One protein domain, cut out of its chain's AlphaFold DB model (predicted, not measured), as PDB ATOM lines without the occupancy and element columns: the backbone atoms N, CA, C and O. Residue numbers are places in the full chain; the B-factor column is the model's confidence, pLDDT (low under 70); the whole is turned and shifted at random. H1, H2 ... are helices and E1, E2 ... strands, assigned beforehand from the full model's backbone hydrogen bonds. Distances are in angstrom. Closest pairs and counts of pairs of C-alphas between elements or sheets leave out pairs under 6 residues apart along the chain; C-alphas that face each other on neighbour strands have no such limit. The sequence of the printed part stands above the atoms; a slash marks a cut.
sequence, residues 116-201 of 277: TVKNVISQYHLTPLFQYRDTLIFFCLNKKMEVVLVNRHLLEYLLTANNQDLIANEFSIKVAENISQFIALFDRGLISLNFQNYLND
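Overview. This is residues 116 to 201 of the 277 residues of an uncharacterized protein of Microgenomates group bacterium GW2011_GWC1_33_28 (UniProt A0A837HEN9). A small, strongly twisted sheet of four strands lies between two helices, H1 over one face and H3 over the other. H2 packs on H1 and grazes the sheet, as does the short H4. The printed part has 86 residues, with four named helices and four named strands in the order H1 E1 E2 E3 H2 E4 H3 H4, a mixed class. The antiparallel sheet runs E1 E2 E3 E4. The whole is compact, radius of gyration of the C-alphas 12.5 A, and only just elongated, spanning 37 by 25 by 24 A.

Arrangement. H1, residues 116 to 123, is on the sheet, at a height over the sheet of 9.5 A. E1, residues 127 to 132, E2, 138 to 141, and E3, 147 to 150, form a meander, each strand the antiparallel neighbour of the one before. N 129 and O 139 are 2.9 A apart, and N 148 and O 140 2.8 A, within hydrogen-bond range. H2, residues 152 to 160, touches H1, the closest C-alphas being Thr 116 and Leu 159, 7.0 A. E4, residues 172 to 176, is antiparallel to E3, with N 149 and O 173 at 2.8 A. H3, residues 179 to 186, is on the opposite face from H1, at a height of 8.6 A. H4, residues 196 to 199, only grazes the sheet. In H1, H2 and H3 every O i to N i+4 pair is within hydrogen-bond range; H4 is too short for one.

Along the chain. H1 begins at C-alpha 116 (-22.580, 60.625, 125.715). E1 measures 15.3 A, H2 12.5 A and E4 12.1 A. H4 ends at C-alpha 199 (-13.201, 84.395, 118.266).

Size, cuts and confidence. The C-alphas of Gln 164 and Arg 188, the farthest apart, are 37.8 A apart. The printed part has no cut. The link from H2 to E4 is long. Residues 162 to 167 and 200 to 201 have pLDDT under 70.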
ATOM      1  N   THR A 116     -23.018  60.171 127.040       90.31
ATOM      2  CA  THR A 116     -22.580  60.625 125.715       90.31
ATOM      3  C   THR A 116     -21.904  61.995 125.781       90.31
ATOM      4  O   THR A 116     -20.791  62.152 125.288       90.31
ATOM      5  N   VAL A 117     -22.522  62.965 126.464       92.44
ATOM      6  CA  VAL A 117     -21.951  64.315 126.643       92.44
ATOM      7  C   VAL A 117     -20.634  64.244 127.403       92.44
ATOM      8  O   VAL A 117     -19.634  64.824 126.979       92.44
ATOM      9  N   LYS A 118     -20.614  63.482 128.501       91.06
ATOM     10  CA  LYS A 118     -19.411  63.297 129.309       91.06
ATOM     11  C   LYS A 118     -18.266  62.697 128.488       91.06
ATOM     12  O   LYS A 118     -17.134  63.156 128.614       91.06
ATOM     13  N   ASN A 119     -18.560  61.715 127.635       90.31
ATOM     14  CA  ASN A 119     -17.568  61.071 126.779       90.31
ATOM     15  C   ASN A 119     -16.950  62.070 125.794       90.31
ATOM     16  O   ASN A 119     -15.726  62.192 125.776       90.31
ATOM     17  N   VAL A 120     -17.764  62.840 125.063       91.81
ATOM     18  CA  VAL A 120     -17.258  63.859 124.124       91.81
ATOM     19  C   VAL A 120     -16.385  64.881 124.849       91.81
ATOM     20  O   VAL A 120     -15.238  65.095 124.472       91.81
ATOM     21  N   ILE A 121     -16.871  65.470 125.947       93.50
ATOM     22  CA  ILE A 121     -16.106  66.479 126.700       93.50
ATOM     23  C   ILE A 121     -14.778  65.899 127.230       93.50
ATOM     24  O   ILE A 121     -13.748  66.578 127.218       93.50
ATOM     25  N   SER A 122     -14.770  64.630 127.650       91.50
ATOM     26  CA  SER A 122     -13.569  63.970 128.172       91.50
ATOM     27  C   SER A 122     -12.483  63.712 127.118       91.50
ATOM     28  O   SER A 122     -11.300  63.757 127.466       91.50
ATOM     29  N   GLN A 123     -12.845  63.523 125.840       91.12
ATOM     30  CA  GLN A 123     -11.879  63.395 124.734       91.12
ATOM     31  C   GLN A 123     -11.028  64.663 124.583       91.12
ATOM     32  O   GLN A 123      -9.844  64.591 124.270       91.12
ATOM     33  N   TYR A 124     -11.607  65.819 124.911       92.62
ATOM     34  CA  TYR A 124     -10.924  67.113 124.936       92.62
ATOM     35  C   TYR A 124     -10.237  67.416 126.274       92.62
ATOM     36  O   TYR A 124      -9.748  68.523 126.494       92.62
ATOM     37  N   HIS A 125     -10.174  66.433 127.180       93.69
ATOM     38  CA  HIS A 125      -9.590  66.553 128.517       93.69
ATOM     39  C   HIS A 125     -10.180  67.687 129.360       93.69
ATOM     40  O   HIS A 125      -9.471  68.343 130.130       93.69
ATOM     41  N   LEU A 126     -11.476  67.919 129.199       95.81
ATOM     42  CA  LEU A 126     -12.208  68.924 129.943       95.81
ATOM     43  C   LEU A 126     -12.999  68.270 131.079       95.81
ATOM     44  O   LEU A 126     -13.531  67.169 130.938       95.81
ATOM     45  N   THR A 127     -13.095  68.968 132.209       95.38
ATOM     46  CA  THR A 127     -13.935  68.562 133.344       95.38
ATOM     47  C   THR A 127     -15.110  69.526 133.465       95.38
ATOM     48  O   THR A 127     -14.883  70.689 133.790       95.38
ATOM     49  N   PRO A 128     -16.355  69.095 133.208       95.44
ATOM     50  CA  PRO A 128     -17.519  69.964 133.344       95.44
ATOM     51  C   PRO A 128     -17.678  70.516 134.765       95.44
ATOM     52  O   PRO A 128     -17.600  69.757 135.731       95.44
ATOM     53  N   LEU A 129     -17.942  71.818 134.877       95.31
ATOM     54  CA  LEU A 129     -18.234  72.501 136.140       95.31
ATOM     55  C   LEU A 129     -19.675  72.990 136.201       95.31
ATOM     56  O   LEU A 129     -20.394  72.700 137.153       95.31
ATOM     57  N   PHE A 130     -20.084  73.731 135.173       95.94
ATOM     58  CA  PHE A 130     -21.382  74.383 135.125       95.94
ATOM     59  C   PHE A 130     -22.037  74.203 133.760       95.94
ATOM     60  O   PHE A 130     -21.351  74.106 132.739       95.94
ATOM     61  N   GLN A 131     -23.365  74.193 133.735       95.56
ATOM     62  CA  GLN A 131     -24.157  74.136 132.506       95.56
ATOM     63  C   GLN A 131     -25.274  75.167 132.565       95.56
ATOM     64  O   GLN A 131     -25.945  75.294 133.586       95.56
ATOM     65  N   TYR A 132     -25.511  75.876 131.466       94.12
ATOM     66  CA  TYR A 132     -26.702  76.707 131.354       94.12
ATOM     67  C   TYR A 132     -27.927  75.819 131.078       94.12
ATOM     68  O   TYR A 132     -27.916  75.014 130.142       94.12
ATOM     69  N   ARG A 133     -28.956  75.952 131.917       90.56
ATOM     70  CA  ARG A 133     -30.169  75.128 131.980       90.56
ATOM     71  C   ARG A 133     -30.746  74.877 130.591       90.56
ATOM     72  O   ARG A 133     -30.913  75.812 129.818       90.56
ATOM     73  N   ASP A 134     -31.035  73.610 130.308       88.94
ATOM     74  CA  ASP A 134     -31.662  73.137 129.068       88.94
ATOM     75  C   ASP A 134     -30.928  73.542 127.773       88.94
ATOM     76  O   ASP A 134     -31.516  73.596 126.695       88.94
ATOM     77  N   THR A 135     -29.616  73.797 127.850       93.31
ATOM     78  CA  THR A 135     -28.777  74.096 126.678       93.31
ATOM     79  C   THR A 135     -27.499  73.257 126.644       93.31
ATOM     80  O   THR A 135     -27.101  72.648 127.636       93.31
ATOM     81  N   LEU A 136     -26.800  73.280 125.504       94.75
ATOM     82  CA  LEU A 136     -25.452  72.719 125.337       94.75
ATOM     83  C   LEU A 136     -24.329  73.723 125.669       94.75
ATOM     84  O   LEU A 136     -23.206  73.594 125.183       94.75
ATOM     85  N   ILE A 137     -24.620  74.748 126.474       96.69
ATOM     86  CA  ILE A 137     -23.622  75.716 126.935       96.69
ATOM     87  C   ILE A 137     -22.992  75.179 128.220       96.69
ATOM     88  O   ILE A 137     -23.625  75.167 129.277       96.69
ATOM     89  N   PHE A 138     -21.734  74.749 128.116       97.12
ATOM     90  CA  PHE A 138     -20.956  74.204 129.226       97.12
ATOM     91  C   PHE A 138     -19.754  75.082 129.552       97.12
ATOM     92  O   PHE A 138     -19.043  75.544 128.656       97.12
ATOM     93  N   PHE A 139     -19.495  75.223 130.849       97.62
ATOM     94  CA  PHE A 139     -18.242  75.735 131.382       97.62
ATOM     95  C   PHE A 139     -17.471  74.584 132.015       97.62
ATOM     96  O   PHE A 139     -17.994  73.868 132.874       97.62
ATOM     97  N   CYS A 140     -16.224  74.409 131.596       97.69
ATOM     98  CA  CYS A 140     -15.376  73.299 132.012       97.69
ATOM     99  C   CYS A 140     -14.037  73.800 132.555       97.69
ATOM    100  O   CYS A 140     -13.592  74.887 132.201       97.69
ATOM    101  N   LEU A 141     -13.358  72.979 133.353       97.44
ATOM    102  CA  LEU A 141     -11.928  73.123 133.612       97.44
ATOM    103  C   LEU A 141     -11.125  72.436 132.522       97.44
ATOM    104  O   LEU A 141     -11.415  71.294 132.159       97.44
ATOM    105  N   ASN A 142     -10.073  73.101 132.061       96.38
ATOM    106  CA  ASN A 142      -9.024  72.462 131.277       96.38
ATOM    107  C   ASN A 142      -7.903  71.904 132.186       96.38
ATOM    108  O   ASN A 142      -7.920  72.071 133.407       96.38
ATOM    109  N   LYS A 143      -6.878  71.279 131.588       95.19
ATOM    110  CA  LYS A 143      -5.708  70.738 132.319       95.19
ATOM    111  C   LYS A 143      -4.911  71.789 133.111       95.19
ATOM    112  O   LYS A 143      -4.161  71.419 134.006       95.19
ATOM    113  N   LYS A 144      -5.037  73.074 132.769       96.44
ATOM    114  CA  LYS A 144      -4.375  74.197 133.450       96.44
ATOM    115  C   LYS A 144      -5.223  74.784 134.582       96.44
ATOM    116  O   LYS A 144      -4.817  75.778 135.167       96.44
ATOM    117  N   MET A 145      -6.370  74.175 134.892       95.94
ATOM    118  CA  MET A 145      -7.345  74.675 135.867       95.94
ATOM    119  C   MET A 145      -7.979  76.022 135.483       95.94
ATOM    120  O   MET A 145      -8.585  76.685 136.325       95.94
ATOM    121  N   GLU A 146      -7.892  76.402 134.206       97.31
ATOM    122  CA  GLU A 146      -8.588  77.564 133.656       97.31
ATOM    123  C   GLU A 146     -10.031  77.173 133.320       97.31
ATOM    124  O   GLU A 146     -10.299  76.038 132.907       97.31
ATOM    125  N   VAL A 147     -10.959  78.122 133.455       97.62
ATOM    126  CA  VAL A 147     -12.352  77.905 133.054       97.62
ATOM    127  C   VAL A 147     -12.504  78.242 131.577       97.62
ATOM    128  O   VAL A 147     -12.177  79.348 131.132       97.62
ATOM    129  N   VAL A 148     -13.026  77.283 130.819       97.06
ATOM    130  CA  VAL A 148     -13.275  77.391 129.384       97.06
ATOM    131  C   VAL A 148     -14.766  77.273 129.079       97.06
ATOM    132  O   VAL A 148     -15.479  76.504 129.722       97.06
ATOM    133  N   LEU A 149     -15.232  78.020 128.082       96.88
ATOM    134  CA  LEU A 149     -16.549  77.860 127.472       96.88
ATOM    135  C   LEU A 149     -16.439  76.850 126.329       96.88
ATOM    136  O   LEU A 149     -15.553  76.976 125.484       96.88
ATOM    137  N   VAL A 150     -17.331  75.862 126.291       96.75
ATOM    138  CA  VAL A 150     -17.409  74.872 125.206       96.75
ATOM    139  C   VAL A 150     -18.168  75.446 124.009       96.75
ATOM    140  O   VAL A 150     -19.188  76.123 124.159       96.75
ATOM    141  N   ASN A 151     -17.696  75.144 122.801       95.19
ATOM    142  CA  ASN A 151     -18.397  75.461 121.566       95.19
ATOM    143  C   ASN A 151     -19.639  74.570 121.425       95.19
ATOM    144  O   ASN A 151     -19.558  73.427 120.973       95.19
ATOM    145  N   ARG A 152     -20.803  75.108 121.809       95.06
ATOM    146  CA  ARG A 152     -22.076  74.367 121.816       95.06
ATOM    147  C   ARG A 152     -22.435  73.743 120.464       95.06
ATOM    148  O   ARG A 152     -22.991  72.655 120.446       95.06
ATOM    149  N   HIS A 153     -22.112  74.412 119.354       93.00
ATOM    150  CA  HIS A 153     -22.482  73.962 118.010       93.00
ATOM    151  C   HIS A 153     -21.614  72.789 117.562       93.00
ATOM    152  O   HIS A 153     -22.108  71.831 116.974       93.00
ATOM    153  N   LEU A 154     -20.323  72.829 117.899       92.31
ATOM    154  CA  LEU A 154     -19.449  71.689 117.668       92.31
ATOM    155  C   LEU A 154     -19.809  70.514 118.589       92.31
ATOM    156  O   LEU A 154     -19.826  69.377 118.132       92.31
ATOM    157  N   LEU A 155     -20.146  70.773 119.857       93.25
ATOM    158  CA  LEU A 155     -20.641  69.731 120.762       93.25
ATOM    159  C   LEU A 155     -21.908  69.065 120.203       93.25
ATOM    160  O   LEU A 155     -21.968  67.844 120.139       93.25
ATOM    161  N   GLU A 156     -22.886  69.849 119.750       93.25
ATOM    162  CA  GLU A 156     -24.114  69.352 119.113       93.25
ATOM    163  C   GLU A 156     -23.823  68.460 117.895       93.25
ATOM    164  O   GLU A 156     -24.365  67.357 117.778       93.25
ATOM    165  N   TYR A 157     -22.911  68.894 117.022       91.50
ATOM    166  CA  TYR A 157     -22.471  68.099 115.878       91.50
ATOM    167  C   TYR A 157     -21.825  66.772 116.309       91.50
ATOM    168  O   TYR A 157     -22.193  65.711 115.810       91.50
ATOM    169  N   LEU A 158     -20.904  66.792 117.275       90.56
ATOM    170  CA  LEU A 158     -20.213  65.581 117.734       90.56
ATOM    171  C   LEU A 158     -21.162  64.577 118.406       90.56
ATOM    172  O   LEU A 158     -20.987  63.368 118.254       90.56
ATOM    173  N   LEU A 159     -22.196  65.068 119.097       90.25
ATOM    174  CA  LEU A 159     -23.235  64.231 119.703       90.25
ATOM    175  C   LEU A 159     -24.127  63.536 118.664       90.25
ATOM    176  O   LEU A 159     -24.670  62.473 118.957       90.25
ATOM    177  N   THR A 160     -24.289  64.120 117.473       87.25
ATOM    178  CA  THR A 160     -25.141  63.583 116.394       87.25
ATOM    179  C   THR A 160     -24.359  62.755 115.372       87.25
ATOM    180  O   THR A 160     -24.895  61.793 114.827       87.25
ATOM    181  N   ALA A 161     -23.080  63.063 115.147       77.62
ATOM    182  CA  ALA A 161     -22.227  62.424 114.142       77.62
ATOM    183  C   ALA A 161     -21.548  61.109 114.598       77.62
ATOM    184  O   ALA A 161     -20.620  60.644 113.938       77.62
ATOM    185  N   ASN A 162     -21.991  60.490 115.704       64.94
ATOM    186  CA  ASN A 162     -21.420  59.256 116.270       64.94
ATOM    187  C   ASN A 162     -19.900  59.320 116.539       64.94
ATOM    188  O   ASN A 162     -19.165  58.424 116.128       64.94
ATOM    189  N   ASN A 163     -19.431  60.337 117.278       58.88
ATOM    190  CA  ASN A 163     -18.065  60.380 117.832       58.88
ATOM    191  C   ASN A 163     -16.949  60.074 116.811       58.88
ATOM    192  O   ASN A 163     -15.999  59.361 117.134       58.88
ATOM    193  N   GLN A 164     -17.034  60.588 115.581       57.91
ATOM    194  CA  GLN A 164     -15.857  60.572 114.707       57.91
ATOM    195  C   GLN A 164     -14.708  61.306 115.414       57.91
ATOM    196  O   GLN A 164     -14.956  62.339 116.040       57.91
ATOM    197  N   ASP A 165     -13.484  60.766 115.327       57.59
ATOM    198  CA  ASP A 165     -12.247  61.270 115.953       57.59
ATOM    199  C   ASP A 165     -11.806  62.627 115.366       57.59
ATOM    200  O   ASP A 165     -10.722  62.801 114.810       57.59
ATOM    201  N   LEU A 166     -12.677  63.622 115.462       65.25
ATOM    202  CA  LEU A 166     -12.418  65.003 115.120       65.25
ATOM    203  C   LEU A 166     -11.936  65.684 116.392       65.25
ATOM    204  O   LEU A 166     -12.735  66.016 117.264       65.25
ATOM    205  N   ILE A 167     -10.626  65.894 116.493       64.75
ATOM    206  CA  ILE A 167     -10.046  66.824 117.462       64.75
ATOM    207  C   ILE A 167     -10.008  68.191 116.783       64.75
ATOM    208  O   ILE A 167      -9.141  68.459 115.952       64.75
ATOM    209  N   ALA A 168     -10.966  69.055 117.111       73.38
ATOM    210  CA  ALA A 168     -10.970  70.430 116.631       73.38
ATOM    211  C   ALA A 168     -10.295  71.360 117.647       73.38
ATOM    212  O   ALA A 168     -10.631  71.361 118.832       73.38
ATOM    213  N   ASN A 169      -9.397  72.223 117.171       73.19
ATOM    214  CA  ASN A 169      -8.707  73.200 118.024       73.19
ATOM    215  C   ASN A 169      -9.662  74.224 118.672       73.19
ATOM    216  O   ASN A 169      -9.312  74.837 119.676       73.19
ATOM    217  N   GLU A 170     -10.874  74.386 118.136       85.69
ATOM    218  CA  GLU A 170     -11.865  75.386 118.561       85.69
ATOM    219  C   GLU A 170     -13.007  74.796 119.409       85.69
ATOM    220  O   GLU A 170     -14.096  75.366 119.493       85.69
ATOM    221  N   PHE A 171     -12.792  73.639 120.043       92.69
ATOM    222  CA  PHE A 171     -13.821  73.022 120.889       92.69
ATOM    223  C   PHE A 171     -14.101  73.802 122.176       92.69
ATOM    224  O   PHE A 171     -15.211  73.756 122.707       92.69
ATOM    225  N   SER A 172     -13.116  74.538 122.687       94.81
ATOM    226  CA  SER A 172     -13.285  75.354 123.885       94.81
ATOM    227  C   SER A 172     -12.426  76.611 123.837       94.81
ATOM    228  O   SER A 172     -11.388  76.624 123.178       94.81
ATOM    229  N   ILE A 173     -12.841  77.656 124.552       93.62
ATOM    230  CA  ILE A 173     -12.105  78.918 124.661       93.62
ATOM    231  C   ILE A 173     -12.027  79.367 126.114       93.62
ATOM    232  O   ILE A 173     -12.995  79.236 126.861       93.62
ATOM    233  N   LYS A 174     -10.872  79.891 126.537       94.12
ATOM    234  CA  LYS A 174     -10.694  80.394 127.902       94.12
ATOM    235  C   LYS A 174     -11.593  81.603 128.155       94.12
ATOM    236  O   LYS A 174     -11.557  82.565 127.395       94.12
ATOM    237  N   VAL A 175     -12.325  81.562 129.266       93.88
ATOM    238  CA  VAL A 175     -13.172  82.668 129.740       93.88
ATOM    239  C   VAL A 175     -12.767  83.190 131.120       93.88
ATOM    240  O   VAL A 175     -13.124  84.314 131.459       93.88
ATOM    241  N   ALA A 176     -12.005  82.415 131.899       95.50
ATOM    242  CA  ALA A 176     -11.396  82.867 133.149       95.50
ATOM    243  C   ALA A 176     -10.142  82.046 133.495       95.50
ATOM    244  O   ALA A 176     -10.034  80.877 133.129       95.50
ATOM    245  N   GLU A 177      -9.216  82.642 134.242       95.44
ATOM    246  CA  GLU A 177      -7.981  82.001 134.713       95.44
ATOM    247  C   GLU A 177      -8.242  80.907 135.759       95.44
ATOM    248  O   GLU A 177      -7.454  79.976 135.880       95.44
ATOM    249  N   ASN A 178      -9.335  81.004 136.523       96.56
ATOM    250  CA  ASN A 178      -9.736  80.014 137.525       96.56
ATOM    251  C   ASN A 178     -11.228  80.150 137.888       96.56
ATOM    252  O   ASN A 178     -11.913  81.070 137.430       96.56
ATOM    253  N   ILE A 179     -11.734  79.241 138.733       97.19
ATOM    254  CA  ILE A 179     -13.146  79.223 139.153       97.19
ATOM    255  C   ILE A 179     -13.521  80.500 139.915       97.19
ATOM    256  O   ILE A 179     -14.552  81.096 139.620       97.19
ATOM    257  N   SER A 180     -12.685  80.971 140.844       96.88
ATOM    258  CA  SER A 180     -12.957  82.192 141.618       96.88
ATOM    259  C   SER A 180     -13.183  83.412 140.720       96.88
ATOM    260  O   SER A 180     -14.114  84.190 140.935       96.88
ATOM    261  N   GLN A 181     -12.350  83.570 139.688       96.44
ATOM    262  CA  GLN A 181     -12.481  84.644 138.707       96.44
ATOM    263  C   GLN A 181     -13.703  84.434 137.806       96.44
ATOM    264  O   GLN A 181     -14.415  85.397 137.530       96.44
ATOM    265  N   PHE A 182     -13.980  83.192 137.390       96.88
ATOM    266  CA  PHE A 182     -15.183  82.857 136.626       96.88
ATOM    267  C   PHE A 182     -16.447  83.312 137.355       96.88
ATOM    268  O   PHE A 182     -17.242  84.042 136.772       96.88
ATOM    269  N   ILE A 183     -16.595  82.962 138.636       97.00
ATOM    270  CA  ILE A 183     -17.752  83.358 139.446       97.00
ATOM    271  C   ILE A 183     -17.902  84.884 139.487       97.00
ATOM    272  O   ILE A 183     -18.978  85.411 139.205       97.00
ATOM    273  N   ALA A 184     -16.812  85.608 139.763       96.19
ATOM    274  CA  ALA A 184     -16.838  87.066 139.845       96.19
ATOM    275  C   ALA A 184     -17.214  87.741 138.516       96.19
ATOM    276  O   ALA A 184     -17.939  88.739 138.509       96.19
ATOM    277  N   LEU A 185     -16.710  87.220 137.392       95.06
ATOM    278  CA  LEU A 185     -17.017  87.729 136.055       95.06
ATOM    279  C   LEU A 185     -18.459  87.391 135.649       95.06
ATOM    280  O   LEU A 185     -19.177  88.261 135.150       95.06
ATOM    281  N   PHE A 186     -18.893  86.152 135.887       95.00
ATOM    282  CA  PHE A 186     -20.222  85.670 135.523       95.00
ATOM    283  C   PHE A 186     -21.317  86.451 136.256       95.00
ATOM    284  O   PHE A 186     -22.219  86.986 135.615       95.00
ATOM    285  N   ASP A 187     -21.175  86.646 137.570       93.62
ATOM    286  CA  ASP A 187     -22.130  87.404 138.394       93.62
ATOM    287  C   ASP A 187     -22.295  88.870 137.961       93.62
ATOM    288  O   ASP A 187     -23.293  89.518 138.278       93.62
ATOM    289  N   ARG A 188     -21.312  89.427 137.245       91.44
ATOM    290  CA  ARG A 188     -21.354  90.793 136.698       91.44
ATOM    291  C   ARG A 188     -21.851  90.850 135.248       91.44
ATOM    292  O   ARG A 188     -21.924  91.948 134.674       91.44
ATOM    293  N   GLY A 189     -22.194  89.699 134.664       90.94
ATOM    294  CA  GLY A 189     -22.570  89.559 133.259       90.94
ATOM    295  C   GLY A 189     -21.415  89.903 132.317       90.94
ATOM    296  O   GLY A 189     -21.630  90.556 131.299       90.94
ATOM    297  N   LEU A 190     -20.181  89.562 132.706       91.50
ATOM    298  CA  LEU A 190     -18.960  89.849 131.940       91.50
ATOM    299  C   LEU A 190     -18.475  88.648 131.119       91.50
ATOM    300  O   LEU A 190     -17.482  88.756 130.406       91.50
ATOM    301  N   ILE A 191     -19.168  87.515 131.219       91.31
ATOM    302  CA  ILE A 191     -18.930  86.322 130.409       91.31
ATOM    303  C   ILE A 191     -20.053  86.229 129.380       91.31
ATOM    304  O   ILE A 191     -21.228  86.135 129.728       91.31
ATOM    305  N   SER A 192     -19.684  86.268 128.104       88.94
ATOM    306  CA  SER A 192     -20.598  86.011 127.000       88.94
ATOM    307  C   SER A 192     -20.940  84.523 126.946       88.94
ATOM    308  O   SER A 192     -20.065  83.667 127.035       88.94
ATOM    309  N   LEU A 193     -22.213  84.205 126.724       91.12
ATOM    310  CA  LEU A 193     -22.645  82.833 126.436       91.12
ATOM    311  C   LEU A 193     -22.453  82.458 124.956       91.12
ATOM    312  O   LEU A 193     -22.534  81.287 124.590       91.12
ATOM    313  N   ASN A 194     -22.203  83.446 124.091       89.50
ATOM    314  CA  ASN A 194     -21.916  83.228 122.680       89.50
ATOM    315  C   ASN A 194     -20.413  83.001 122.478       89.50
ATOM    316  O   ASN A 194     -19.621  83.930 122.649       89.50
ATOM    317  N   PHE A 195     -20.049  81.782 122.073       90.31
ATOM    318  CA  PHE A 195     -18.676  81.376 121.771       90.31
ATOM    319  C   PHE A 195     -18.011  82.281 120.720       90.31
ATOM    320  O   PHE A 195     -16.847  82.643 120.859       90.31
ATOM    321  N   GLN A 196     -18.765  82.717 119.705       86.44
ATOM    322  CA  GLN A 196     -18.243  83.522 118.593       86.44
ATOM    323  C   GLN A 196     -17.750  84.909 119.030       86.44
ATOM    324  O   GLN A 196     -16.834  85.456 118.416       86.44
ATOM    325  N   ASN A 197     -18.287  85.451 120.131       85.44
ATOM    326  CA  ASN A 197     -17.829  86.728 120.690       85.44
ATOM    327  C   ASN A 197     -16.372  86.664 121.180       85.44
ATOM    328  O   ASN A 197     -15.747  87.703 121.355       85.44
ATOM    329  N   TYR A 198     -15.833  85.464 121.407       86.31
ATOM    330  CA  TYR A 198     -14.444  85.262 121.818       86.31
ATOM    331  C   TYR A 198     -13.490  85.009 120.645       86.31
ATOM    332  O   TYR A 198     -12.282  85.140 120.826       86.31
ATOM    333  N   LEU A 199     -14.008  84.641 119.467       82.12
ATOM    334  CA  LEU A 199     -13.201  84.395 118.266       82.12
ATOM    335  C   LEU A 199     -12.910  85.685 117.490       82.12
ATOM    336  O   LEU A 199     -11.816  85.843 116.956       82.12
ATOM    337  N   ASN A 200     -13.888  86.597 117.438       67.00
ATOM    338  CA  ASN A 200     -13.869  87.735 116.516       67.00
ATOM    339  C   ASN A 200     -13.555  89.094 117.163       67.00
ATOM    340  O   ASN A 200     -13.345  90.054 116.428       67.00
ATOM    341  N   ASP A 201     -13.549  89.211 118.495       59.28
ATOM    342  CA  ASP A 201     -13.451  90.515 119.162       59.28
ATOM    343  C   ASP A 201     -12.743  90.454 120.524       59.28
ATOM    344  O   ASP A 201     -12.579  89.385 121.121       59.28
TER     345      ASP A 201